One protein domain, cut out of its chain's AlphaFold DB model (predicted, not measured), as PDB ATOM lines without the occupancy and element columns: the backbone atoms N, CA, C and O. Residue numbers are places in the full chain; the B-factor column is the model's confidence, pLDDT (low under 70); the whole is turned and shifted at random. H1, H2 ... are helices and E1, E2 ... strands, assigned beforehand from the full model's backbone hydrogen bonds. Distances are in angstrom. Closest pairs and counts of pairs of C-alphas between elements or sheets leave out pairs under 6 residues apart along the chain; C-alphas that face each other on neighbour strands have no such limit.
ATOM      1  N   ILE A  34     174.103 149.878 132.069       93.19
ATOM      2  CA  ILE A  34     172.875 150.130 131.310       93.19
ATOM      3  C   ILE A  34     173.148 150.949 130.042       93.19
ATOM      4  O   ILE A  34     172.609 150.616 128.990       93.19
ATOM      5  N   GLN A  35     174.033 151.951 130.100       92.69
ATOM      6  CA  GLN A  35     174.425 152.729 128.922       92.69
ATOM      7  C   GLN A  35     175.145 151.853 127.896       92.69
ATOM      8  O   GLN A  35     174.747 151.839 126.734       92.69
ATOM      9  N   VAL A  36     176.126 151.054 128.331       94.31
ATOM     10  CA  VAL A  36     176.850 150.110 127.463       94.31
ATOM     11  C   VAL A  36     175.881 149.122 126.806       94.31
ATOM     12  O   VAL A  36     175.933 148.889 125.596       94.31
ATOM     13  N   PHE A  37     174.954 148.564 127.590       96.38
ATOM     14  CA  PHE A  37     173.940 147.642 127.088       96.38
ATOM     15  C   PHE A  37     173.052 148.290 126.014       96.38
ATOM     16  O   PHE A  37     172.909 147.733 124.920       96.38
ATOM     17  N   LEU A  38     172.496 149.474 126.292       96.00
ATOM     18  CA  LEU A  38     171.597 150.186 125.382       96.00
ATOM     19  C   LEU A  38     172.311 150.690 124.125       96.00
ATOM     20  O   LEU A  38     171.768 150.549 123.029       96.00
ATOM     21  N   ASN A  39     173.544 151.184 124.254       95.75
ATOM     22  CA  ASN A  39     174.393 151.542 123.118       95.75
ATOM     23  C   ASN A  39     174.591 150.341 122.182       95.75
ATOM     24  O   ASN A  39     174.364 150.466 120.981       95.75
ATOM     25  N   SER A  40     174.887 149.151 122.718       97.19
ATOM     26  CA  SER A  40     175.033 147.944 121.886       97.19
ATOM     27  C   SER A  40     173.730 147.520 121.188       97.19
ATOM     28  O   SER A  40     173.758 146.936 120.103       97.19
ATOM     29  N   CYS A  41     172.569 147.788 121.800       97.81
ATOM     30  CA  CYS A  41     171.269 147.514 121.185       97.81
ATOM     31  C   CYS A  41     170.994 148.494 120.038       97.81
ATOM     32  O   CYS A  41     170.514 148.078 118.980       97.81
ATOM     33  N   LEU A  42     171.349 149.769 120.226       96.31
ATOM     34  CA  LEU A  42     171.259 150.814 119.207       96.31
ATOM     35  C   LEU A  42     172.186 150.555 118.022       96.31
ATOM     36  O   LEU A  42     171.759 150.695 116.880       96.31
ATOM     37  N   GLU A  43     173.417 150.110 118.268       96.81
ATOM     38  CA  GLU A  43     174.359 149.723 117.211       96.81
ATOM     39  C   GLU A  43     173.804 148.593 116.334       96.81
ATOM     40  O   GLU A  43     173.954 148.624 115.115       96.81
ATOM     41  N   SER A  44     173.089 147.630 116.930       97.25
ATOM     42  CA  SER A  44     172.394 146.578 116.174       97.25
ATOM     43  C   SER A  44     171.081 147.020 115.514       97.25
ATOM     44  O   SER A  44     170.528 146.271 114.714       97.25
ATOM     45  N   ASN A  45     170.588 148.226 115.812       97.38
ATOM     46  CA  ASN A  45     169.348 148.790 115.272       97.38
ATOM     47  C   ASN A  45     169.585 150.217 114.730       97.38
ATOM     48  O   ASN A  45     168.979 151.173 115.221       97.38
ATOM     49  N   PRO A  46     170.427 150.400 113.693       95.69
ATOM     50  CA  PRO A  46     170.860 151.730 113.239       95.69
ATOM     51  C   PRO A  46     169.712 152.617 112.737       95.69
ATOM     52  O   PRO A  46     169.810 153.839 112.749       95.69
ATOM     53  N   ASN A  47     168.601 152.003 112.327       96.38
ATOM     54  CA  ASN A  47     167.415 152.693 111.832       96.38
ATOM     55  C   ASN A  47     166.399 153.032 112.929       96.38
ATOM     56  O   ASN A  47     165.321 153.509 112.590       96.38
ATOM     57  N   ALA A  48     166.695 152.793 114.215       95.94
ATOM     58  CA  ALA A  48     165.729 152.918 115.313       95.94
ATOM     59  C   ALA A  48     164.980 154.263 115.329       95.94
ATOM     60  O   ALA A  48     163.815 154.306 115.701       95.94
ATOM     61  N   ARG A  49     165.607 155.346 114.861       94.19
ATOM     62  CA  ARG A  49     165.034 156.700 114.858       94.19
ATOM     63  C   ARG A  49     164.067 156.979 113.701       94.19
ATOM     64  O   ARG A  49     163.342 157.964 113.756       94.19
ATOM     65  N   ASN A  50     164.019 156.131 112.672       95.06
ATOM     66  CA  ASN A  50     163.318 156.443 111.424       95.06
ATOM     67  C   ASN A  50     161.797 156.524 111.594       95.06
ATOM     68  O   ASN A  50     161.157 157.407 111.030       95.06
ATOM     69  N   ASN A  51     161.196 155.578 112.319       95.69
ATOM     70  CA  ASN A  51     159.752 155.521 112.543       95.69
ATOM     71  C   ASN A  51     159.394 154.624 113.742       95.69
ATOM     72  O   ASN A  51     160.255 154.085 114.432       95.69
ATOM     73  N   GLU A  52     158.098 154.488 114.015       95.88
ATOM     74  CA  GLU A  52     157.587 153.692 115.135       95.88
ATOM     75  C   GLU A  52     157.925 152.204 115.014       95.88
ATOM     76  O   GLU A  52     158.299 151.586 116.005       95.88
ATOM     77  N   ILE A  53     157.890 151.646 113.801       97.81
ATOM     78  CA  ILE A  53     158.199 150.232 113.564       97.81
ATOM     79  C   ILE A  53     159.658 149.950 113.936       97.81
ATOM     80  O   ILE A  53     159.944 148.996 114.655       97.81
ATOM     81  N   THR A  54     160.589 150.808 113.512       97.94
ATOM     82  CA  THR A  54     162.014 150.641 113.836       97.94
ATOM     83  C   THR A  54     162.310 150.841 115.321       97.94
ATOM     84  O   THR A  54     163.219 150.203 115.850       97.94
ATOM     85  N   ARG A  55     161.534 151.683 116.018       97.88
ATOM     86  CA  ARG A  55     161.594 151.797 117.485       97.88
ATOM     87  C   ARG A  55     161.076 150.533 118.170       97.88
ATOM     88  O   ARG A  55     161.702 150.074 119.121       97.88
ATOM     89  N   GLY A  56     160.001 149.939 117.651       98.25
ATOM     90  CA  GLY A  56     159.496 148.638 118.095       98.25
ATOM     91  C   GLY A  56     160.550 147.534 117.978       98.25
ATOM     92  O   GLY A  56     160.795 146.819 118.941       98.25
ATOM     93  N   MET A  57     161.281 147.473 116.859       98.44
ATOM     94  CA  MET A  57     162.376 146.504 116.677       98.44
ATOM     95  C   MET A  57     163.515 146.676 117.698       98.44
ATOM     96  O   MET A  57     164.084 145.691 118.181       98.44
ATOM     97  N   LEU A  58     163.850 147.921 118.056       98.56
ATOM     98  CA  LEU A  58     164.807 148.192 119.132       98.56
ATOM     99  C   LEU A  58     164.259 147.731 120.490       98.56
ATOM    100  O   LEU A  58     164.995 147.102 121.250       98.56
ATOM    101  N   ALA A  59     162.987 148.012 120.785       98.56
ATOM    102  CA  ALA A  59     162.331 147.565 122.012       98.56
ATOM    103  C   ALA A  59     162.335 146.029 122.134       98.56
ATOM    104  O   ALA A  59     162.715 145.499 123.179       98.56
ATOM    105  N   ASP A  60     162.031 145.317 121.045       98.56
ATOM    106  CA  ASP A  60     162.101 143.854 120.975       98.56
ATOM    107  C   ASP A  60     163.532 143.348 121.192       98.56
ATOM    108  O   ASP A  60     163.751 142.414 121.960       98.56
ATOM    109  N   THR A  61     164.531 144.005 120.594       98.56
ATOM    110  CA  THR A  61     165.946 143.655 120.807       98.56
ATOM    111  C   THR A  61     166.340 143.786 122.279       98.56
ATOM    112  O   THR A  61     166.977 142.885 122.830       98.56
ATOM    113  N   ILE A  62     165.961 144.897 122.923       98.56
ATOM    114  CA  ILE A  62     166.207 145.143 124.350       98.56
ATOM    115  C   ILE A  62     165.552 144.042 125.186       98.56
ATOM    116  O   ILE A  62     166.223 143.412 126.006       98.56
ATOM    117  N   ARG A  63     164.265 143.776 124.934       98.19
ATOM    118  CA  ARG A  63     163.492 142.737 125.613       98.19
ATOM    119  C   ARG A  63     164.169 141.377 125.485       98.19
ATOM    120  O   ARG A  63     164.480 140.771 126.502       98.19
ATOM    121  N   THR A  64     164.433 140.907 124.266       98.25
ATOM    122  CA  THR A  64     165.009 139.577 124.021       98.25
ATOM    123  C   THR A  64     166.366 139.409 124.699       98.25
ATOM    124  O   THR A  64     166.627 138.363 125.290       98.25
ATOM    125  N   ARG A  65     167.232 140.430 124.663       98.19
ATOM    126  CA  ARG A  65     168.552 140.342 125.304       98.19
ATOM    127  C   ARG A  65     168.474 140.319 126.828       98.19
ATOM    128  O   ARG A  65     169.279 139.629 127.442       98.19
ATOM    129  N   LEU A  66     167.533 141.047 127.430       97.81
ATOM    130  CA  LEU A  66     167.314 140.982 128.877       97.81
ATOM    131  C   LEU A  66     166.663 139.656 129.279       97.81
ATOM    132  O   LEU A  66     167.134 139.027 130.218       97.81
ATOM    133  N   GLN A  67     165.667 139.173 128.529       96.81
ATOM    134  CA  GLN A  67     165.034 137.866 128.767       96.81
ATOM    135  C   GLN A  67     166.014 136.687 128.622       96.81
ATOM    136  O   GLN A  67     165.822 135.650 129.248       96.81
ATOM    137  N   ALA A  68     167.113 136.844 127.878       97.44
ATOM    138  CA  ALA A  68     168.192 135.855 127.852       97.44
ATOM    139  C   ALA A  68     168.955 135.721 129.190       97.44
ATOM    140  O   ALA A  68     169.782 134.823 129.314       97.44
ATOM    141  N   GLN A  69     168.699 136.601 130.165       96.88
ATOM    142  CA  GLN A  69     169.276 136.581 131.517       96.88
ATOM    143  C   GLN A  69     168.245 136.211 132.598       96.88
ATOM    144  O   GLN A  69     168.455 136.494 133.778       96.88
ATOM    145  N   ILE A  70     167.102 135.627 132.219       96.62
ATOM    146  CA  ILE A  70     166.138 135.088 133.189       96.62
ATOM    147  C   ILE A  70     166.839 134.043 134.068       96.62
ATOM    148  O   ILE A  70     167.530 133.156 133.571       96.62
ATOM    149  N   GLY A  71     166.656 134.158 135.382       96.75
ATOM    150  CA  GLY A  71     167.327 133.344 136.397       96.75
ATOM    151  C   GLY A  71     168.658 133.918 136.899       96.75
ATOM    152  O   GLY A  71     169.144 133.473 137.939       96.75
ATOM    153  N   ASP A  72     169.208 134.945 136.243       97.38
ATOM    154  CA  ASP A  72     170.474 135.582 136.619       97.38
ATOM    155  C   ASP A  72     170.274 136.937 137.320       97.38
ATOM    156  O   ASP A  72     169.178 137.486 137.411       97.38
ATOM    157  N   THR A  73     171.363 137.511 137.840       96.12
ATOM    158  CA  THR A  73     171.376 138.911 138.295       96.12
ATOM    159  C   THR A  73     171.643 139.849 137.121       96.12
ATOM    160  O   THR A  73     172.692 139.763 136.484       96.12
ATOM    161  N   LEU A  74     170.747 140.811 136.883       94.81
ATOM    162  CA  LEU A  74     170.916 141.790 135.807       94.81
ATOM    163  C   LEU A  74     172.038 142.787 136.107       94.81
ATOM    164  O   LEU A  74     171.897 143.701 136.923       94.81
ATOM    165  N   ALA A  75     173.133 142.680 135.356       93.25
ATOM    166  CA  ALA A  75     174.267 143.596 135.465       93.25
ATOM    167  C   ALA A  75     173.893 145.060 135.163       93.25
ATOM    168  O   ALA A  75     174.551 145.968 135.678       93.25
ATOM    169  N   ILE A  76     172.839 145.296 134.367       93.31
ATOM    170  CA  ILE A  76     172.354 146.641 134.017       93.31
ATOM    171  C   ILE A  76     171.817 147.421 135.224       93.31
ATOM    172  O   ILE A  76     171.801 148.645 135.180       93.31
ATOM    173  N   LEU A  77     171.427 146.738 136.309       92.81
ATOM    174  CA  LEU A  77     170.949 147.377 137.541       92.81
ATOM    175  C   LEU A  77     172.099 147.821 138.456       92.81
ATOM    176  O   LEU A  77     171.897 148.575 139.408       92.81
ATOM    177  N   SER A  78     173.320 147.351 138.186       89.69
ATOM    178  CA  SER A  78     174.476 147.615 139.034       89.69
ATOM    179  C   SER A  78     174.835 149.099 139.048       89.69
ATOM    180  O   SER A  78     175.034 149.718 138.003       89.69
ATOM    181  N   GLY A  79     174.950 149.657 140.253       84.44
ATOM    182  CA  GLY A  79     175.276 151.066 140.464       84.44
ATOM    183  C   GLY A  79     174.097 152.023 140.278       84.44
ATOM    184  O   GLY A  79     174.273 153.213 140.525       84.44
ATOM    185  N   LEU A  80     172.914 151.524 139.901       89.50
ATOM    186  CA  LEU A  80     171.716 152.347 139.784       89.50
ATOM    187  C   LEU A  80     171.080 152.584 141.153       89.50
ATOM    188  O   LEU A  80     171.047 151.697 142.008       89.50
ATOM    189  N   THR A  81     170.555 153.790 141.330       90.38
ATOM    190  CA  THR A  81     169.814 154.191 142.524       90.38
ATOM    191  C   THR A  81     168.330 154.232 142.201       90.38
ATOM    192  O   THR A  81     167.924 154.891 141.243       90.38
ATOM    193  N   PHE A  82     167.536 153.568 143.032       92.31
ATOM    194  CA  PHE A  82     166.089 153.509 142.918       92.31
ATOM    195  C   PHE A  82     165.421 154.114 144.142       92.31
ATOM    196  O   PHE A  82     165.887 153.936 145.266       92.31
ATOM    197  N   ASP A  83     164.302 154.777 143.924       93.25
ATOM    198  CA  ASP A  83     163.428 155.277 144.966       93.25
ATOM    199  C   ASP A  83     162.417 154.202 145.323       93.25
ATOM    200  O   ASP A  83     161.798 153.596 144.446       93.25
ATOM    201  N   PHE A  84     162.254 153.962 146.619       95.19
ATOM    202  CA  PHE A  84     161.094 153.242 147.113       95.19
ATOM    203  C   PHE A  84     159.848 154.104 146.884       95.19
ATOM    204  O   PHE A  84     159.747 155.201 147.436       95.19
ATOM    205  N   GLU A  85     158.915 153.610 146.067       93.19
ATOM    206  CA  GLU A  85     157.683 154.336 145.746       93.19
ATOM    207  C   GLU A  85     156.503 153.882 146.600       93.19
ATOM    208  O   GLU A  85     155.777 154.710 147.145       93.19
ATOM    209  N   MET A  86     156.264 152.570 146.680       94.19
ATOM    210  CA  MET A  86     155.090 152.037 147.370       94.19
ATOM    211  C   MET A  86     155.227 150.557 147.719       94.19
ATOM    212  O   MET A  86     155.980 149.810 147.088       94.19
ATOM    213  N   CYS A  87     154.424 150.118 148.689       96.31
ATOM    214  CA  CYS A  87     154.192 148.710 148.986       96.31
ATOM    215  C   CYS A  87     152.696 148.432 149.192       96.31
ATOM    216  O   CYS A  87     151.955 149.300 149.655       96.31
ATOM    217  N   LEU A  88     152.245 147.228 148.837       96.06
ATOM    218  CA  LEU A  88     150.863 146.772 149.008       96.06
ATOM    219  C   LEU A  88     150.844 145.337 149.534       96.06
ATOM    220  O   LEU A  88     151.519 144.469 148.985       96.06
ATOM    221  N   GLU A  89     150.065 145.085 150.582       95.44
ATOM    222  CA  GLU A  89     149.974 143.769 151.218       95.44
ATOM    223  C   GLU A  89     149.154 142.786 150.378       95.44
ATOM    224  O   GLU A  89     148.055 143.105 149.921       95.44
ATOM    225  N   TYR A  90     149.643 141.552 150.249       93.00
ATOM    226  CA  TYR A  90     148.824 140.425 149.819       93.00
ATOM    227  C   TYR A  90     147.956 139.956 150.983       93.00
ATOM    228  O   TYR A  90     148.412 139.263 151.897       93.00
ATOM    229  N   HIS A  91     146.678 140.314 150.942       85.94
ATOM    230  CA  HIS A  91     145.702 139.788 151.886       85.94
ATOM    231  C   HIS A  91     145.248 138.393 151.461       85.94
ATOM    232  O   HIS A  91     144.937 138.163 150.291       85.94
ATOM    233  N   ARG A  92     145.145 137.478 152.431       77.88
ATOM    234  CA  ARG A  92     144.500 136.179 152.219       77.88
ATOM    235  C   ARG A  92     143.071 136.413 151.732       77.88
ATOM    236  O   ARG A  92     142.298 137.093 152.409       77.88
ATOM    237  N   ARG A  93     142.723 135.855 150.573       69.62
ATOM    238  CA  ARG A  93     141.381 136.012 149.983       69.62
ATOM    239  C   ARG A  93     140.507 134.791 150.185       69.62
ATOM    240  O   ARG A  93     139.296 134.935 150.328       69.62
ATOM    241  N   PHE A  94     141.115 133.612 150.237       65.75
ATOM    242  CA  PHE A  94     140.406 132.354 150.403       65.75
ATOM    243  C   PHE A  94     140.981 131.572 151.590       65.75
ATOM    244  O   PHE A  94     142.135 131.733 151.977       65.75
ATOM    245  N   ASN A  95     140.167 130.707 152.198       57.06
ATOM    246  CA  ASN A  95     140.612 129.814 153.276       57.06
ATOM    247  C   ASN A  95     141.324 128.549 152.743       57.06
ATOM    248  O   ASN A  95     141.508 127.588 153.488       57.06
ATOM    249  N   THR A  96     141.703 128.533 151.464       54.03
ATOM    250  CA  THR A  96     142.327 127.406 150.755       54.03
ATOM    251  C   THR A  96     143.706 127.817 150.245       54.03
ATOM    252  O   THR A  96     143.844 128.892 149.685       54.03
ATOM    253  N   PHE A  97     144.724 126.970 150.405       54.53
ATOM    254  CA  PHE A  97     146.134 127.290 150.118       54.53
ATOM    255  C   PHE A  97     146.527 127.257 148.624       54.53
ATOM    256  O   PHE A  97     147.713 127.223 148.312       54.53
ATOM    257  N   GLU A  98     145.564 127.222 147.703       57.75
ATOM    258  CA  GLU A  98     145.816 126.868 146.295       57.75
ATOM    259  C   GLU A  98     145.961 128.065 145.342       57.75
ATOM    260  O   GLU A  98     146.270 127.857 144.172       57.75
ATOM    261  N   SER A  99     145.785 129.311 145.801       66.50
ATOM    262  CA  SER A  99     146.026 130.488 144.952       66.50
ATOM    263  C   SER A  99     147.394 131.124 145.222       66.50
ATOM    264  O   SER A  99     147.847 131.193 146.366       66.50
ATOM    265  N   ASP A 100     148.053 131.651 144.187       64.06
ATOM    266  CA  ASP A 100     149.318 132.395 144.329       64.06
ATOM    267  C   ASP A 100     149.193 133.617 145.260       64.06
ATOM    268  O   ASP A 100     150.165 134.019 145.903       64.06
ATOM    269  N   ILE A 101     147.982 134.175 145.395       71.62
ATOM    270  CA  ILE A 101     147.663 135.206 146.397       71.62
ATOM    271  C   ILE A 101     147.867 134.648 147.804       71.62
ATOM    272  O   ILE A 101     148.465 135.308 148.652       71.62
ATOM    273  N   ASP A 102     147.407 133.423 148.052       73.56
ATOM    274  CA  ASP A 102     147.524 132.778 149.354       73.56
ATOM    275  C   ASP A 102     148.969 132.324 149.635       73.56
ATOM    276  O   ASP A 102     149.395 132.372 150.791       73.56
ATOM    277  N   ARG A 103     149.767 132.000 148.601       79.94
ATOM    278  CA  ARG A 103     151.227 131.773 148.721       79.94
ATOM    279  C   ARG A 103     151.971 133.019 149.201       79.94
ATOM    280  O   ARG A 103     152.951 132.914 149.941       79.94
ATOM    281  N   ASN A 104     151.515 134.191 148.772       87.31
ATOM    282  CA  ASN A 104     152.101 135.470 149.154       87.31
ATOM    283  C   ASN A 104     151.389 136.133 150.340       87.31
ATOM    284  O   ASN A 104     151.795 137.222 150.730       87.31
ATOM    285  N   ALA A 105     150.380 135.501 150.950       87.25
ATOM    286  CA  ALA A 105     149.622 136.097 152.046       87.25
ATOM    287  C   ALA A 105     150.533 136.564 153.198       87.25
ATOM    288  O   ALA A 105     151.358 135.804 153.707       87.25
ATOM    289  N   GLY A 106     150.372 137.824 153.614       89.56
ATOM    290  CA  GLY A 106     151.206 138.470 154.637       89.56
ATOM    291  C   GLY A 106     152.549 139.020 154.131       89.56
ATOM    292  O   GLY A 106     153.283 139.635 154.908       89.56
ATOM    293  N   LYS A 107     152.865 138.836 152.844       95.50
ATOM    294  CA  LYS A 107     153.953 139.527 152.137       95.50
ATOM    295  C   LYS A 107     153.424 140.777 151.435       95.50
ATOM    296  O   LYS A 107     152.221 141.034 151.403       95.50
ATOM    297  N   TYR A 108     154.329 141.532 150.826       97.12
ATOM    298  CA  TYR A 108     154.019 142.792 150.160       97.12
ATOM    299  C   TYR A 108     154.580 142.806 148.742       97.12
ATOM    300  O   TYR A 108     155.733 142.438 148.528       97.12
ATOM    301  N   ALA A 109     153.783 143.270 147.783       97.00
ATOM    302  CA  ALA A 109     154.293 143.731 146.499       97.00
ATOM    303  C   ALA A 109     154.951 145.096 146.717       97.00
ATOM    304  O   ALA A 109     154.309 146.007 147.241       97.00
ATOM    305  N   VAL A 110     156.217 145.234 146.338       97.88
ATOM    306  CA  VAL A 110     157.020 146.441 146.564       97.88
ATOM    307  C   VAL A 110     157.498 146.985 145.231       97.88
ATOM    308  O   VAL A 110     157.990 146.227 144.394       97.88
ATOM    309  N   LYS A 111     157.361 148.300 145.055       96.38
ATOM    310  CA  LYS A 111     157.741 149.017 143.844       96.38
ATOM    311  C   LYS A 111     158.899 149.968 144.095       96.38
ATOM    312  O   LYS A 111     158.849 150.802 145.003       96.38
ATOM    313  N   PHE A 112     159.885 149.873 143.214       95.56
ATOM    314  CA  PHE A 112     160.988 150.809 143.107       95.56
ATOM    315  C   PHE A 112     161.034 151.411 141.701       95.56
ATOM    316  O   PHE A 112     160.728 150.731 140.720       95.56
ATOM    317  N   SER A 113     161.444 152.668 141.579       91.62
ATOM    318  CA  SER A 113     161.619 153.327 140.283       91.62
ATOM    319  C   SER A 113     162.894 154.157 140.259       91.62
ATOM    320  O   SER A 113     163.422 154.553 141.296       91.62
ATOM    321  N   THR A 114     163.431 154.417 139.074       85.56
ATOM    322  CA  THR A 114     164.500 155.407 138.936       85.56
ATOM    323  C   THR A 114     163.893 156.812 139.007       85.56
ATOM    324  O   THR A 114     163.152 157.189 138.095       85.56
ATOM    325  N   SER A 115     164.191 157.609 140.044       57.66
ATOM    326  CA  SER A 115     163.763 159.017 140.060       57.66
ATOM    327  C   SER A 115     164.392 159.812 138.919       57.66
ATOM    328  O   SER A 115     165.609 159.825 138.739       57.66
ATOM    329  N   ASN A 116     163.529 160.556 138.227       58.16
ATOM    330  CA  ASN A 116     163.821 161.576 137.221       58.16
ATOM    331  C   ASN A 116     164.408 161.086 135.886       58.16
ATOM    332  O   ASN A 116     165.475 160.484 135.813       58.16
ATOM    333  N   PHE A 117     163.760 161.535 134.805       54.44
ATOM    334  CA  PHE A 117     164.169 161.383 133.402       54.44
ATOM    335  C   PHE A 117     165.577 161.921 133.077       54.44
ATOM    336  O   PHE A 117     166.108 161.621 132.016       54.44
ATOM    337  N   ASN A 118     166.195 162.678 133.993       52.34
ATOM    338  CA  ASN A 118     167.502 163.320 133.821       52.34
ATOM    339  C   ASN A 118     168.595 162.722 134.719       52.34
ATOM    340  O   ASN A 118     169.590 163.384 135.016       52.34
ATOM    341  N   ASN A 119     168.415 161.497 135.212       64.88
ATOM    342  CA  ASN A 119     169.460 160.840 135.982       64.88
ATOM    343  C   ASN A 119     170.639 160.474 135.053       64.88
ATOM    344  O   ASN A 119     170.536 159.575 134.215       64.88
ATOM    345  N   GLU A 120     171.763 161.182 135.214       63.22
ATOM    346  CA  GLU A 120     172.989 161.017 134.413       63.22
ATOM    347  C   GLU A 120     173.550 159.586 134.461       63.22
ATOM    348  O   GLU A 120     174.257 159.169 133.547       63.22
ATOM    349  N   SER A 121     173.213 158.801 135.493       66.81
ATOM    350  CA  SER A 121     173.662 157.405 135.604       66.81
ATOM    351  C   SER A 121     172.956 156.443 134.640       66.81
ATOM    352  O   SER A 121     173.473 155.355 134.379       66.81
ATOM    353  N   ILE A 122     171.802 156.828 134.087       78.12
ATOM    354  CA  ILE A 122     171.014 155.985 133.175       78.12
ATOM    355  C   ILE A 122     170.779 156.624 131.805       78.12
ATOM    356  O   ILE A 122     170.405 155.917 130.879       78.12
ATOM    357  N   SER A 123     171.034 157.925 131.654       80.94
ATOM    358  CA  SER A 123     170.763 158.682 130.421       80.94
ATOM    359  C   SER A 123     172.049 159.050 129.681       80.94
ATOM    360  O   SER A 123     173.119 159.111 130.278       80.94
ATOM    361  N   SER A 124     171.960 159.292 128.376       86.56
ATOM    362  CA  SER A 124     173.069 159.695 127.506       86.56
ATOM    363  C   SER A 124     172.686 160.895 126.626       86.56
ATOM    364  O   SER A 124     171.610 161.491 126.751       86.56
ATOM    365  N   ASP A 125     173.581 161.272 125.718       87.44
ATOM    366  CA  ASP A 125     173.295 162.207 124.630       87.44
ATOM    367  C   ASP A 125     172.294 161.639 123.609       87.44
ATOM    368  O   ASP A 125     171.615 162.414 122.947       87.44
ATOM    369  N   LYS A 126     172.151 160.311 123.516       90.56
ATOM    370  CA  LYS A 126     171.269 159.633 122.548       90.56
ATOM    371  C   LYS A 126     169.903 159.251 123.111       90.56
ATOM    372  O   LYS A 126     168.953 159.070 122.344       90.56
ATOM    373  N   PHE A 127     169.804 159.048 124.423       91.75
ATOM    374  CA  PHE A 127     168.580 158.553 125.044       91.75
ATOM    375  C   PHE A 127     168.434 158.945 126.515       91.75
ATOM    376  O   PHE A 127     169.421 159.085 127.232       91.75
ATOM    377  N   ASN A 128     167.186 159.016 126.969       90.81
ATOM    378  CA  ASN A 128     166.799 159.025 128.376       90.81
ATOM    379  C   ASN A 128     166.187 157.665 128.730       90.81
ATOM    380  O   ASN A 128     165.548 157.039 127.881       90.81
ATOM    381  N   VAL A 129     166.372 157.204 129.967       91.00
ATOM    382  CA  VAL A 129     165.873 155.891 130.403       91.00
ATOM    383  C   VAL A 129     164.932 156.027 131.584       91.00
ATOM    384  O   VAL A 129     165.216 156.756 132.531       91.00
ATOM    385  N   THR A 130     163.843 155.264 131.552       90.56
ATOM    386  CA  THR A 130     163.026 154.980 132.733       90.56
ATOM    387  C   THR A 130     162.985 153.489 132.993       90.56
ATOM    388  O   THR A 130     162.943 152.683 132.061       90.56
ATOM    389  N   LEU A 131     162.979 153.118 134.267       91.56
ATOM    390  CA  LEU A 131     162.926 151.731 134.692       91.56
ATOM    391  C   LEU A 131     162.161 151.607 136.011       91.56
ATOM    392  O   LEU A 131     162.322 152.427 136.918       91.56
ATOM    393  N   GLN A 132     161.375 150.539 136.118       94.44
ATOM    394  CA  GLN A 132     160.682 150.147 137.339       94.44
ATOM    395  C   GLN A 132     161.097 148.734 137.748       94.44
ATOM    396  O   GLN A 132     161.370 147.883 136.902       94.44
ATOM    397  N   VAL A 133     161.126 148.484 139.053       96.94
ATOM    398  CA  VAL A 133     161.333 147.160 139.637       96.94
ATOM    399  C   VAL A 133     160.143 146.825 140.526       96.94
ATOM    400  O   VAL A 133     159.765 147.620 141.389       96.94
ATOM    401  N   LEU A 134     159.585 145.631 140.337       97.50
ATOM    402  CA  LEU A 134     158.649 145.015 141.269       97.50
ATOM    403  C   LEU A 134     159.254 143.761 141.884       97.50
ATOM    404  O   LEU A 134     159.982 143.004 141.243       97.50
ATOM    405  N   THR A 135     158.924 143.538 143.146       97.50
ATOM    406  CA  THR A 135     159.350 142.359 143.897       97.50
ATOM    407  C   THR A 135     158.325 142.032 144.980       97.50
ATOM    408  O   THR A 135     157.505 142.880 145.349       97.50
ATOM    409  N   VAL A 136     158.364 140.806 145.498       96.56
ATOM    410  CA  VAL A 136     157.598 140.411 146.683       96.56
ATOM    411  C   VAL A 136     158.541 140.307 147.877       96.56
ATOM    412  O   VAL A 136     159.511 139.555 147.848       96.56
ATOM    413  N   MET A 137     158.239 141.038 148.949       97.62
ATOM    414  CA  MET A 137     159.070 141.109 150.156       97.62
ATOM    415  C   MET A 137     158.290 140.706 151.407       97.62
ATOM    416  O   MET A 137     157.070 140.881 151.483       97.62
ATOM    417  N   ASN A 138     158.998 140.183 152.411       96.31
ATOM    418  CA  ASN A 138     158.401 139.889 153.712       96.31
ATOM    419  C   ASN A 138     158.132 141.180 154.489       96.31
ATOM    420  O   ASN A 138     158.788 142.204 154.280       96.31
ATOM    421  N   LYS A 139     157.177 141.117 155.418       96.06
ATOM    422  CA  LYS A 139     156.756 142.258 156.235       96.06
ATOM    423  C   LYS A 139     157.919 142.920 156.973       96.06
ATOM    424  O   LYS A 139     157.998 144.144 157.026       96.06
ATOM    425  N   GLU A 140     158.812 142.115 157.535       95.81
ATOM    426  CA  GLU A 140     159.960 142.573 158.314       95.81
ATOM    427  C   GLU A 140     160.946 143.359 157.444       95.81
ATOM    428  O   GLU A 140     161.454 144.391 157.876       95.81
ATOM    429  N   ASP A 141     161.168 142.922 156.202       96.50
ATOM    430  CA  ASP A 141     162.050 143.608 155.257       96.50
ATOM    431  C   ASP A 141     161.435 144.939 154.801       96.50
ATOM    432  O   ASP A 141     162.123 145.960 154.756       96.50
ATOM    433  N   VAL A 142     160.124 144.952 154.533       96.88
ATOM    434  CA  VAL A 142     159.386 146.165 154.143       96.88
ATOM    435  C   VAL A 142     159.342 147.197 155.263       96.88
ATOM    436  O   VAL A 142     159.477 148.386 154.990       96.88
ATOM    437  N   ALA A 143     159.234 146.772 156.524       95.94
ATOM    438  CA  ALA A 143     159.244 147.677 157.676       95.94
ATOM    439  C   ALA A 143     160.559 148.469 157.830       95.94
ATOM    440  O   ALA A 143     160.586 149.475 158.538       95.94
ATOM    441  N   ASN A 144     161.642 148.039 157.168       95.81
ATOM    442  CA  ASN A 144     162.920 148.754 157.139       95.81
ATOM    443  C   ASN A 144     163.029 149.765 155.983       95.81
ATOM    444  O   ASN A 144     164.010 150.517 155.914       95.81
ATOM    445  N   LEU A 145     162.059 149.788 155.066       96.69
ATOM    446  CA  LEU A 145     162.006 150.768 153.988       96.69
ATOM    447  C   LEU A 145     161.532 152.121 154.526       96.69
ATOM    448  O   LEU A 145     160.704 152.201 155.431       96.69
ATOM    449  N   LYS A 146     162.092 153.199 153.979       94.06
ATOM    450  CA  LYS A 146     161.734 154.574 154.336       94.06
ATOM    451  C   LYS A 146     161.043 155.230 153.159       94.06
ATOM    452  O   LYS A 146     161.535 155.107 152.040       94.06
ATOM    453  N   ASP A 147     159.977 155.976 153.421       88.06
ATOM    454  CA  ASP A 147     159.327 156.807 152.408       88.06
ATOM    455  C   ASP A 147     160.351 157.733 151.737       88.06
ATOM    456  O   ASP A 147     161.138 158.400 152.417       88.06
ATOM    457  N   ASN A 148     160.354 157.765 150.400       82.81
ATOM    458  CA  ASN A 148     161.351 158.464 149.572       82.81
ATOM    459  C   ASN A 148     162.807 157.996 149.790       82.81
ATOM    460  O   ASN A 148     163.758 158.708 149.460       82.81
ATOM    461  N   GLY A 149     162.997 156.817 150.383       92.06
ATOM    462  CA  GLY A 149     164.300 156.199 150.570       92.06
ATOM    463  C   GLY A 149     164.897 155.760 149.237       92.06
ATOM    464  O   GLY A 149     164.191 155.275 148.352       92.06
ATOM    465  N   LYS A 150     166.217 155.907 149.116       93.31
ATOM    466  CA  LYS A 150     166.987 155.524 147.932       93.31
ATOM    467  C   LYS A 150     167.779 154.249 148.198       93.31
ATOM    468  O   LYS A 150     168.408 154.114 149.249       93.31
ATOM    469  N   TYR A 151     167.770 153.334 147.238       94.50
ATOM    470  CA  TYR A 151     168.352 152.005 147.374       94.50
ATOM    471  C   TYR A 151     169.080 151.582 146.101       94.50
ATOM    472  O   TYR A 151     168.609 151.810 144.988       94.50
ATOM    473  N   GLN A 152     170.211 150.908 146.270       94.00
ATOM    474  CA  GLN A 152     170.755 150.028 145.241       94.00
ATOM    475  C   GLN A 152     170.078 148.665 145.349       94.00
ATOM    476  O   GLN A 152     169.915 148.131 146.451       94.00
ATOM    477  N   ILE A 153     169.711 148.112 144.195       95.00
ATOM    478  CA  ILE A 153     168.935 146.878 144.088       95.00
ATOM    479  C   ILE A 153     169.757 145.806 143.375       95.00
ATOM    480  O   ILE A 153     170.346 146.049 142.323       95.00
ATOM    481  N   GLN A 154     169.766 144.602 143.941       95.88
ATOM    482  CA  GLN A 154     170.225 143.378 143.288       95.88
ATOM    483  C   GLN A 154     169.196 142.278 143.522       95.88
ATOM    484  O   GLN A 154     168.558 142.257 144.568       95.88
ATOM    485  N   GLY A 155     169.051 141.348 142.587       96.75
ATOM    486  CA  GLY A 155     168.119 140.231 142.710       96.75
ATOM    487  C   GLY A 155     168.209 139.305 141.507       96.75
ATOM    488  O   GLY A 155     168.926 139.596 140.547       96.75
ATOM    489  N   THR A 156     167.485 138.196 141.575       97.88
ATOM    490  CA  THR A 156     167.304 137.257 140.469       97.88
ATOM    491  C   THR A 156     166.224 137.789 139.543       97.88
ATOM    492  O   THR A 156     165.100 138.024 139.982       97.88
ATOM    493  N   PHE A 157     166.548 137.980 138.271       97.88
ATOM    494  CA  PHE A 157     165.585 138.413 137.274       97.88
ATOM    495  C   PHE A 157     164.650 137.280 136.893       97.88
ATOM    496  O   PHE A 157     165.097 136.219 136.463       97.88
ATOM    497  N   VAL A 158     163.355 137.516 137.075       96.81
ATOM    498  CA  VAL A 158     162.310 136.541 136.760       96.81
ATOM    499  C   VAL A 158     161.838 136.747 135.329       96.81
ATOM    500  O   VAL A 158     161.967 135.850 134.508       96.81
ATOM    501  N   ASP A 159     161.310 137.933 135.033       96.94
ATOM    502  CA  ASP A 159     160.920 138.400 133.702       96.94
ATOM    503  C   ASP A 159     160.509 139.886 133.812       96.94
ATOM    504  O   ASP A 159     160.613 140.505 134.875       96.94
ATOM    505  N   PHE A 160     160.009 140.475 132.732       97.19
ATOM    506  CA  PHE A 160     159.202 141.692 132.793       97.19
ATOM    507  C   PHE A 160     157.790 141.394 133.299       97.19
ATOM    508  O   PHE A 160     157.289 140.280 133.138       97.19
ATOM    509  N   ALA A 161     157.114 142.411 133.838       95.38
ATOM    510  CA  ALA A 161     155.702 142.320 134.172       95.38
ATOM    511  C   ALA A 161     154.901 141.864 132.948       95.38
ATOM    512  O   ALA A 161     154.906 142.500 131.890       95.38
ATOM    513  N   ASN A 162     154.239 140.725 133.105       92.94
ATOM    514  CA  ASN A 162     153.447 140.084 132.077       92.94
ATOM    515  C   ASN A 162     152.257 139.348 132.706       92.94
ATOM    516  O   ASN A 162     152.062 139.355 133.924       92.94
ATOM    517  N   ASN A 163     151.447 138.722 131.859       89.25
ATOM    518  CA  ASN A 163     150.246 137.988 132.247       89.25
ATOM    519  C   ASN A 163     150.356 136.473 132.009       89.25
ATOM    520  O   ASN A 163     149.330 135.812 131.857       89.25
ATOM    521  N   SER A 164     151.572 135.930 131.918       85.31
ATOM    522  CA  SER A 164     151.774 134.485 131.827       85.31
ATOM    523  C   SER A 164     151.506 133.817 133.175       85.31
ATOM    524  O   SER A 164     151.723 134.411 134.228       85.31
ATOM    525  N   GLU A 165     151.053 132.566 133.151       78.94
ATOM    526  CA  GLU A 165     150.857 131.786 134.380       78.94
ATOM    527  C   GLU A 165     152.189 131.431 135.063       78.94
ATOM    528  O   GLU A 165     152.228 131.251 136.275       78.94
ATOM    529  N   GLU A 166     153.285 131.348 134.301       81.75
ATOM    530  CA  GLU A 166     154.595 130.914 134.800       81.75
ATOM    531  C   GLU A 166     155.409 132.060 135.418       81.75
ATOM    532  O   GLU A 166     155.989 131.898 136.490       81.75
ATOM    533  N   THR A 167     155.452 133.221 134.758       84.38
ATOM    534  CA  THR A 167     156.301 134.363 135.154       84.38
ATOM    535  C   THR A 167     155.513 135.646 135.424       84.38
ATOM    536  O   THR A 167     156.105 136.685 135.727       84.38
ATOM    537  N   GLY A 168     154.182 135.604 135.324       86.69
ATOM    538  CA  GLY A 168     153.327 136.763 135.547       86.69
ATOM    539  C   GLY A 168     153.376 137.255 136.990       86.69
ATOM    540  O   GLY A 168     153.257 136.489 137.948       86.69
ATOM    541  N   PHE A 169     153.497 138.572 137.157       91.00
ATOM    542  CA  PHE A 169     153.476 139.190 138.478       91.00
ATOM    543  C   PHE A 169     152.033 139.444 138.919       91.00
ATOM    544  O   PHE A 169     151.395 140.413 138.500       91.00
ATOM    545  N   LEU A 170     151.514 138.558 139.766       90.56
ATOM    546  CA  LEU A 170     150.174 138.683 140.326       90.56
ATOM    547  C   LEU A 170     150.126 139.827 141.336       90.56
ATOM    548  O   LEU A 170     150.772 139.758 142.369       90.56
ATOM    549  N   LEU A 171     149.330 140.861 141.082       91.81
ATOM    550  CA  LEU A 171     149.158 141.975 142.012       91.81
ATOM    551  C   LEU A 171     148.322 141.562 143.236       91.81
ATOM    552  O   LEU A 171     147.460 140.686 143.130       91.81
ATOM    553  N   PRO A 172     148.431 142.275 144.374       91.31
ATOM    554  CA  PRO A 172     147.544 142.069 145.525       91.31
ATOM    555  C   PRO A 172     146.045 142.239 145.222       91.31
ATOM    556  O   PRO A 172     145.178 141.729 145.939       91.31
ATOM    557  N   SER A 173     145.714 142.945 144.136       88.50
ATOM    558  CA  SER A 173     144.352 143.063 143.608       88.50
ATOM    559  C   SER A 173     143.825 141.767 142.970       88.50
ATOM    560  O   SER A 173     142.612 141.644 142.781       88.50
ATOM    561  N   GLY A 174     144.694 140.791 142.702       86.81
ATOM    562  CA  GLY A 174     144.406 139.551 141.984       86.81
ATOM    563  C   GLY A 174     144.502 139.672 140.461       86.81
ATOM    564  O   GLY A 174     144.173 138.721 139.764       86.81
ATOM    565  N   GLY A 175     144.909 140.834 139.946       88.19
ATOM    566  CA  GLY A 175     145.121 141.058 138.517       88.19
ATOM    567  C   GLY A 175     146.588 140.951 138.109       88.19
ATOM    568  O   GLY A 175     147.483 140.988 138.948       88.19
ATOM    569  N   TYR A 176     146.812 140.906 136.802       91.25
ATOM    570  CA  TYR A 176     148.126 141.020 136.173       91.25
ATOM    571  C   TYR A 176     148.176 142.291 135.330       91.25
ATOM    572  O   TYR A 176     147.140 142.871 134.993       91.25
ATOM    573  N   PHE A 177     149.378 142.703 134.951       92.94
ATOM    574  CA  PHE A 177     149.582 143.759 133.971       92.94
ATOM    575  C   PHE A 177     150.779 143.415 133.090       92.94
ATOM    576  O   PHE A 177     151.587 142.553 133.429       92.94
ATOM    577  N   ILE A 178     150.860 144.070 131.937       95.44
ATOM    578  CA  ILE A 178     151.928 143.864 130.965       95.44
ATOM    579  C   ILE A 178     152.677 145.182 130.825       95.44
ATOM    580  O   ILE A 178     152.059 146.200 130.517       95.44
ATOM    581  N   ASP A 179     153.987 145.157 131.045       96.06
ATOM    582  CA  ASP A 179     154.852 146.326 130.888       96.06
ATOM    583  C   ASP A 179     156.235 145.896 130.382       96.06
ATOM    584  O   ASP A 179     157.169 145.651 131.152       96.06
ATOM    585  N   TYR A 180     156.327 145.766 129.060       97.31
ATOM    586  CA  TYR A 180     157.554 145.449 128.334       97.31
ATOM    587  C   TYR A 180     158.311 146.721 127.922       97.31
ATOM    588  O   TYR A 180     157.726 147.809 127.899       97.31
ATOM    589  N   PRO A 181     159.594 146.593 127.524       97.69
ATOM    590  CA  PRO A 181     160.334 147.704 126.957       97.69
ATOM    591  C   PRO A 181     159.585 148.401 125.817       97.69
ATOM    592  O   PRO A 181     158.958 147.759 124.976       97.69
ATOM    593  N   SER A 182     159.685 149.725 125.771       97.25
ATOM    594  CA  SER A 182     159.117 150.566 124.719       97.25
ATOM    595  C   SER A 182     160.018 151.768 124.446       97.25
ATOM    596  O   SER A 182     160.740 152.243 125.325       97.25
ATOM    597  N   VAL A 183     160.013 152.235 123.196       97.31
ATOM    598  CA  VAL A 183     160.895 153.312 122.738       97.31
ATOM    599  C   VAL A 183     160.095 154.372 121.994       97.31
ATOM    600  O   VAL A 183     159.370 154.073 121.043       97.31
ATOM    601  N   PHE A 184     160.286 155.627 122.387       94.06
ATOM    602  CA  PHE A 184     159.624 156.793 121.806       94.06
ATOM    603  C   PHE A 184     160.650 157.877 121.484       94.06
ATOM    604  O   PHE A 184     161.773 157.843 121.982       94.06
ATOM    605  N   MET A 185     160.276 158.841 120.647       94.00
ATOM    606  CA  MET A 185     161.061 160.070 120.510       94.00
ATOM    607  C   MET A 185     160.734 160.990 121.683       94.00
ATOM    608  O   MET A 185     159.572 161.064 122.088       94.00
ATOM    609  N   ASP A 186     161.739 161.666 122.229       89.44
ATOM    610  CA  ASP A 186     161.505 162.685 123.244       89.44
ATOM    611  C   ASP A 186     160.839 163.903 122.587       89.44
ATOM    612  O   ASP A 186     161.326 164.446 121.596       89.44
ATOM    613  N   SER A 187     159.688 164.318 123.118       86.12
ATOM    614  CA  SER A 187     158.940 165.467 122.598       86.12
ATOM    615  C   SER A 187     159.615 166.810 122.885       86.12
ATOM    616  O   SER A 187     159.226 167.820 122.304       86.12
ATOM    617  N   LEU A 188     160.561 166.845 123.828       85.44
ATOM    618  CA  LEU A 188     161.291 168.050 124.225       85.44
ATOM    619  C   LEU A 188     162.682 168.131 123.581       85.44
ATOM    620  O   LEU A 188     163.251 169.219 123.510       85.44
ATOM    621  N   ASP A 189     163.211 167.002 123.111       85.69
ATOM    622  CA  ASP A 189     164.499 166.886 122.428       85.69
ATOM    623  C   ASP A 189     164.395 165.815 121.335       85.69
ATOM    624  O   ASP A 189     164.646 164.635 121.571       85.69
ATOM    625  N   GLU A 190     164.030 166.217 120.116       84.25
ATOM    626  CA  GLU A 190     163.861 165.288 118.990       84.25
ATOM    627  C   GLU A 190     165.159 164.532 118.643       84.25
ATOM    628  O   GLU A 190     165.119 163.501 117.966       84.25
ATOM    629  N   GLU A 191     166.317 164.976 119.150       86.44
ATOM    630  CA  GLU A 191     167.581 164.260 119.011       86.44
ATOM    631  C   GLU A 191     167.732 163.084 119.989       86.44
ATOM    632  O   GLU A 191     168.578 162.208 119.786       86.44
ATOM    633  N   LYS A 192     166.835 162.943 120.970       89.94
ATOM    634  CA  LYS A 192     166.847 161.863 121.963       89.94
ATOM    635  C   LYS A 192     165.658 160.919 121.852       89.94
ATOM    636  O   LYS A 192     164.536 161.289 121.522       89.94
ATOM    637  N   MET A 193     165.922 159.655 122.166       93.06
ATOM    638  CA  MET A 193     164.874 158.663 122.402       93.06
ATOM    639  C   MET A 193     164.590 158.525 123.895       93.06
ATOM    640  O   MET A 193     165.504 158.555 124.714       93.06
ATOM    641  N   ILE A 194     163.333 158.292 124.250       93.00
ATOM    642  CA  ILE A 194     162.945 157.819 125.577       93.00
ATOM    643  C   ILE A 194     162.855 156.299 125.501       93.00
ATOM    644  O   ILE A 194     162.051 155.759 124.738       93.00
ATOM    645  N   ILE A 195     163.685 155.617 126.285       94.62
ATOM    646  CA  ILE A 195     163.676 154.164 126.433       94.62
ATOM    647  C   ILE A 195     163.041 153.847 127.785       94.62
ATOM    648  O   ILE A 195     163.673 153.980 128.832       94.62
ATOM    649  N   ASN A 196     161.789 153.407 127.763       94.25
ATOM    650  CA  ASN A 196     161.186 152.787 128.931       94.25
ATOM    651  C   ASN A 196     161.578 151.309 128.926       94.25
ATOM    652  O   ASN A 196     161.208 150.584 128.009       94.25
ATOM    653  N   LEU A 197     162.328 150.851 129.929       94.56
ATOM    654  CA  LEU A 197     162.687 149.436 130.067       94.56
ATOM    655  C   LEU A 197     161.522 148.561 130.547       94.56
ATOM    656  O   LEU A 197     161.666 147.343 130.592       94.56
ATOM    657  N   GLY A 198     160.382 149.164 130.882       94.56
ATOM    658  CA  GLY A 198     159.236 148.476 131.457       94.56
ATOM    659  C   GLY A 198     159.436 148.190 132.944       94.56
ATOM    660  O   GLY A 198     160.251 148.827 133.628       94.56
ATOM    661  N   THR A 199     158.690 147.208 133.440       96.62
ATOM    662  CA  THR A 199     158.740 146.788 134.840       96.62
ATOM    663  C   THR A 199     159.465 145.457 134.955       96.62
ATOM    664  O   THR A 199     158.956 144.425 134.532       96.62
ATOM    665  N   ILE A 200     160.654 145.480 135.550       97.38
ATOM    666  CA  ILE A 200     161.487 144.306 135.815       97.38
ATOM    667  C   ILE A 200     161.010 143.625 137.100       97.38
ATOM    668  O   ILE A 200     160.909 144.267 138.146       97.38
ATOM    669  N   ILE A 201     160.759 142.319 137.042       97.75
ATOM    670  CA  ILE A 201     160.411 141.509 138.209       97.75
ATOM    671  C   ILE A 201     161.675 140.870 138.775       97.75
ATOM    672  O   ILE A 201     162.397 140.167 138.062       97.75
ATOM    673  N   LEU A 202     161.933 141.107 140.062       97.81
ATOM    674  CA  LEU A 202     163.053 140.508 140.780       97.81
ATOM    675  C   LEU A 202     162.585 139.648 141.953       97.81
ATOM    676  O   LEU A 202     161.791 140.092 142.785       97.81
ATOM    677  N   ASP A 203     163.203 138.480 142.079       95.75
ATOM    678  CA  ASP A 203     163.159 137.629 143.265       95.75
ATOM    679  C   ASP A 203     164.466 137.716 144.059       95.75
ATOM    680  O   ASP A 203     165.497 138.182 143.565       95.75
ATOM    681  N   ASN A 204     164.438 137.245 145.309       95.06
ATOM    682  CA  ASN A 204     165.612 137.171 146.191       95.06
ATOM    683  C   ASN A 204     166.362 138.511 146.311       95.06
ATOM    684  O   ASN A 204     167.597 138.562 146.275       95.06
ATOM    685  N   ILE A 205     165.597 139.602 146.414       95.94
ATOM    686  CA  ILE A 205     166.127 140.961 146.375       95.94
ATOM    687  C   ILE A 205     167.057 141.245 147.563       95.94
ATOM    688  O   ILE A 205     166.780 140.903 148.712       95.94
ATOM    689  N   LYS A 206     168.169 141.922 147.281       95.81
ATOM    690  CA  LYS A 206     169.075 142.524 148.256       95.81
ATOM    691  C   LYS A 206     169.065 144.027 148.049       95.81
ATOM    692  O   LYS A 206     169.313 144.513 146.944       95.81
ATOM    693  N   LEU A 207     168.805 144.746 149.132       96.06
ATOM    694  CA  LEU A 207     168.723 146.198 149.138       96.06
ATOM    695  C   LEU A 207     169.891 146.780 149.919       96.06
ATOM    696  O   LEU A 207     170.187 146.350 151.035       96.06
ATOM    697  N   LYS A 208     170.531 147.795 149.344       94.62
ATOM    698  CA  LYS A 208     171.532 148.606 150.031       94.62
ATOM    699  C   LYS A 208     171.043 150.055 150.085       94.62
ATOM    700  O   LYS A 208     170.926 150.662 149.021       94.62
ATOM    701  N   PRO A 209     170.763 150.610 151.278       93.62
ATOM    702  CA  PRO A 209     170.422 152.023 151.425       93.62
ATOM    703  C   PRO A 209     171.537 152.931 150.888       93.62
ATOM    704  O   PRO A 209     172.718 152.611 151.062       93.62
ATOM    705  N   MET A 210     171.149 154.040 150.254       87.00
ATOM    706  CA  MET A 210     172.047 155.067 149.712       87.00
ATOM    707  C   MET A 210     172.106 156.330 150.563       87.00
ATOM    708  O   MET A 210     171.081 156.675 151.193       87.00
TER     709      MET A 210
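What this domain is: This is residues 34 to 210 of the 210 residues of an uncharacterized protein of Bacteroides pyogenes F0041 (UniProt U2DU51). A small closed barrel of five strands, E1, E2, E3, E6 and E4, is drawn out at one end, where the first parts of E3 and E6 run on beside E5. H2 packs over E5 and E6 outside the barrel, with H1 crossing beside it, while short H3 and H4 lie toward the other end. The printed part has 177 residues, with four named helices and six named strands in the order H1 H2 E1 H3 E2 E3 H4 E4 E5 E6; the sheet is mixed, and so is the class, helices and strands. The whole is compact, with a radius of gyration of the C-alphas of 17.1 A, yet elongated, spanning 55 by 34 by 29 A.

Where its parts are: H1, residues 34 to 43, begins at C-alpha 34 (172.875, 150.130, 131.310) and is 14.2 A long. H2, residues 52 to 67, is 22.2 A. E1 is residues 81 to 89, 24.0 A; H3 is residues 100 to 103, 4.8 A; E2 is residues 107 to 113, 19.7 A. E3, residues 127 to 138, is 35.7 A, and H4, residues 139 to 142, is 5.2 A. E4, residues 150 to 160, is 21.9 A and bends by 95 degrees at residue 157. E5 is residues 182 to 185, 10.6 A. E6, residues 193 to 209, is 30.3 A, bends by 113 degrees at residue 204 and ends at C-alpha 209 (170.422, 152.023, 151.425).

How they stand to each other: Round the closed barrel, E1 and E2 are antiparallel, with N 83 and O 113 at 2.8 A. E2 and E3, a hairpin, are antiparallel, with N 112 and O 133 at 2.9 A. E3 and E6 are parallel, with N 195 and O 128 at 2.8 A. E6 and E4 are antiparallel, with N 156 and O 203 at 2.8 A. E4 and E1 are antiparallel, with N 82 and O 151 at 2.8 A. E5 is not in the ring; it forms an antiparallel hairpin with E6, with N 182 and O 196 at 2.8 A. H2 is on the barrel, outside it, over E5 and E6 at a height over the sheet of 8.0 A; its closest C-alphas to E5 are those of Ala 59 and Ser 182, 5.2 A. H1 touches residues 58 to 62 of H2, opposite ways at a steep tilt of 50 degrees, the closest C-alphas being those of Cys 41 and Ile 62, 6.4 A. H4 is on the barrel, outside it; H3 is not on it. In H1 and H2 every O i to N i+4 pair is within hydrogen-bond range; H3 and H4 are too short for such a pair.

The domain as a whole: The C-alphas farthest apart are those of Asn 95 and Glu 191, 55.6 A. The printed part has no cut. The links H2 to E1, E2 to E3 and E4 to E5 are long. Mean pLDDT of the printed part is 90.4; residues 93 to 100 and 115 to 121 are under 70.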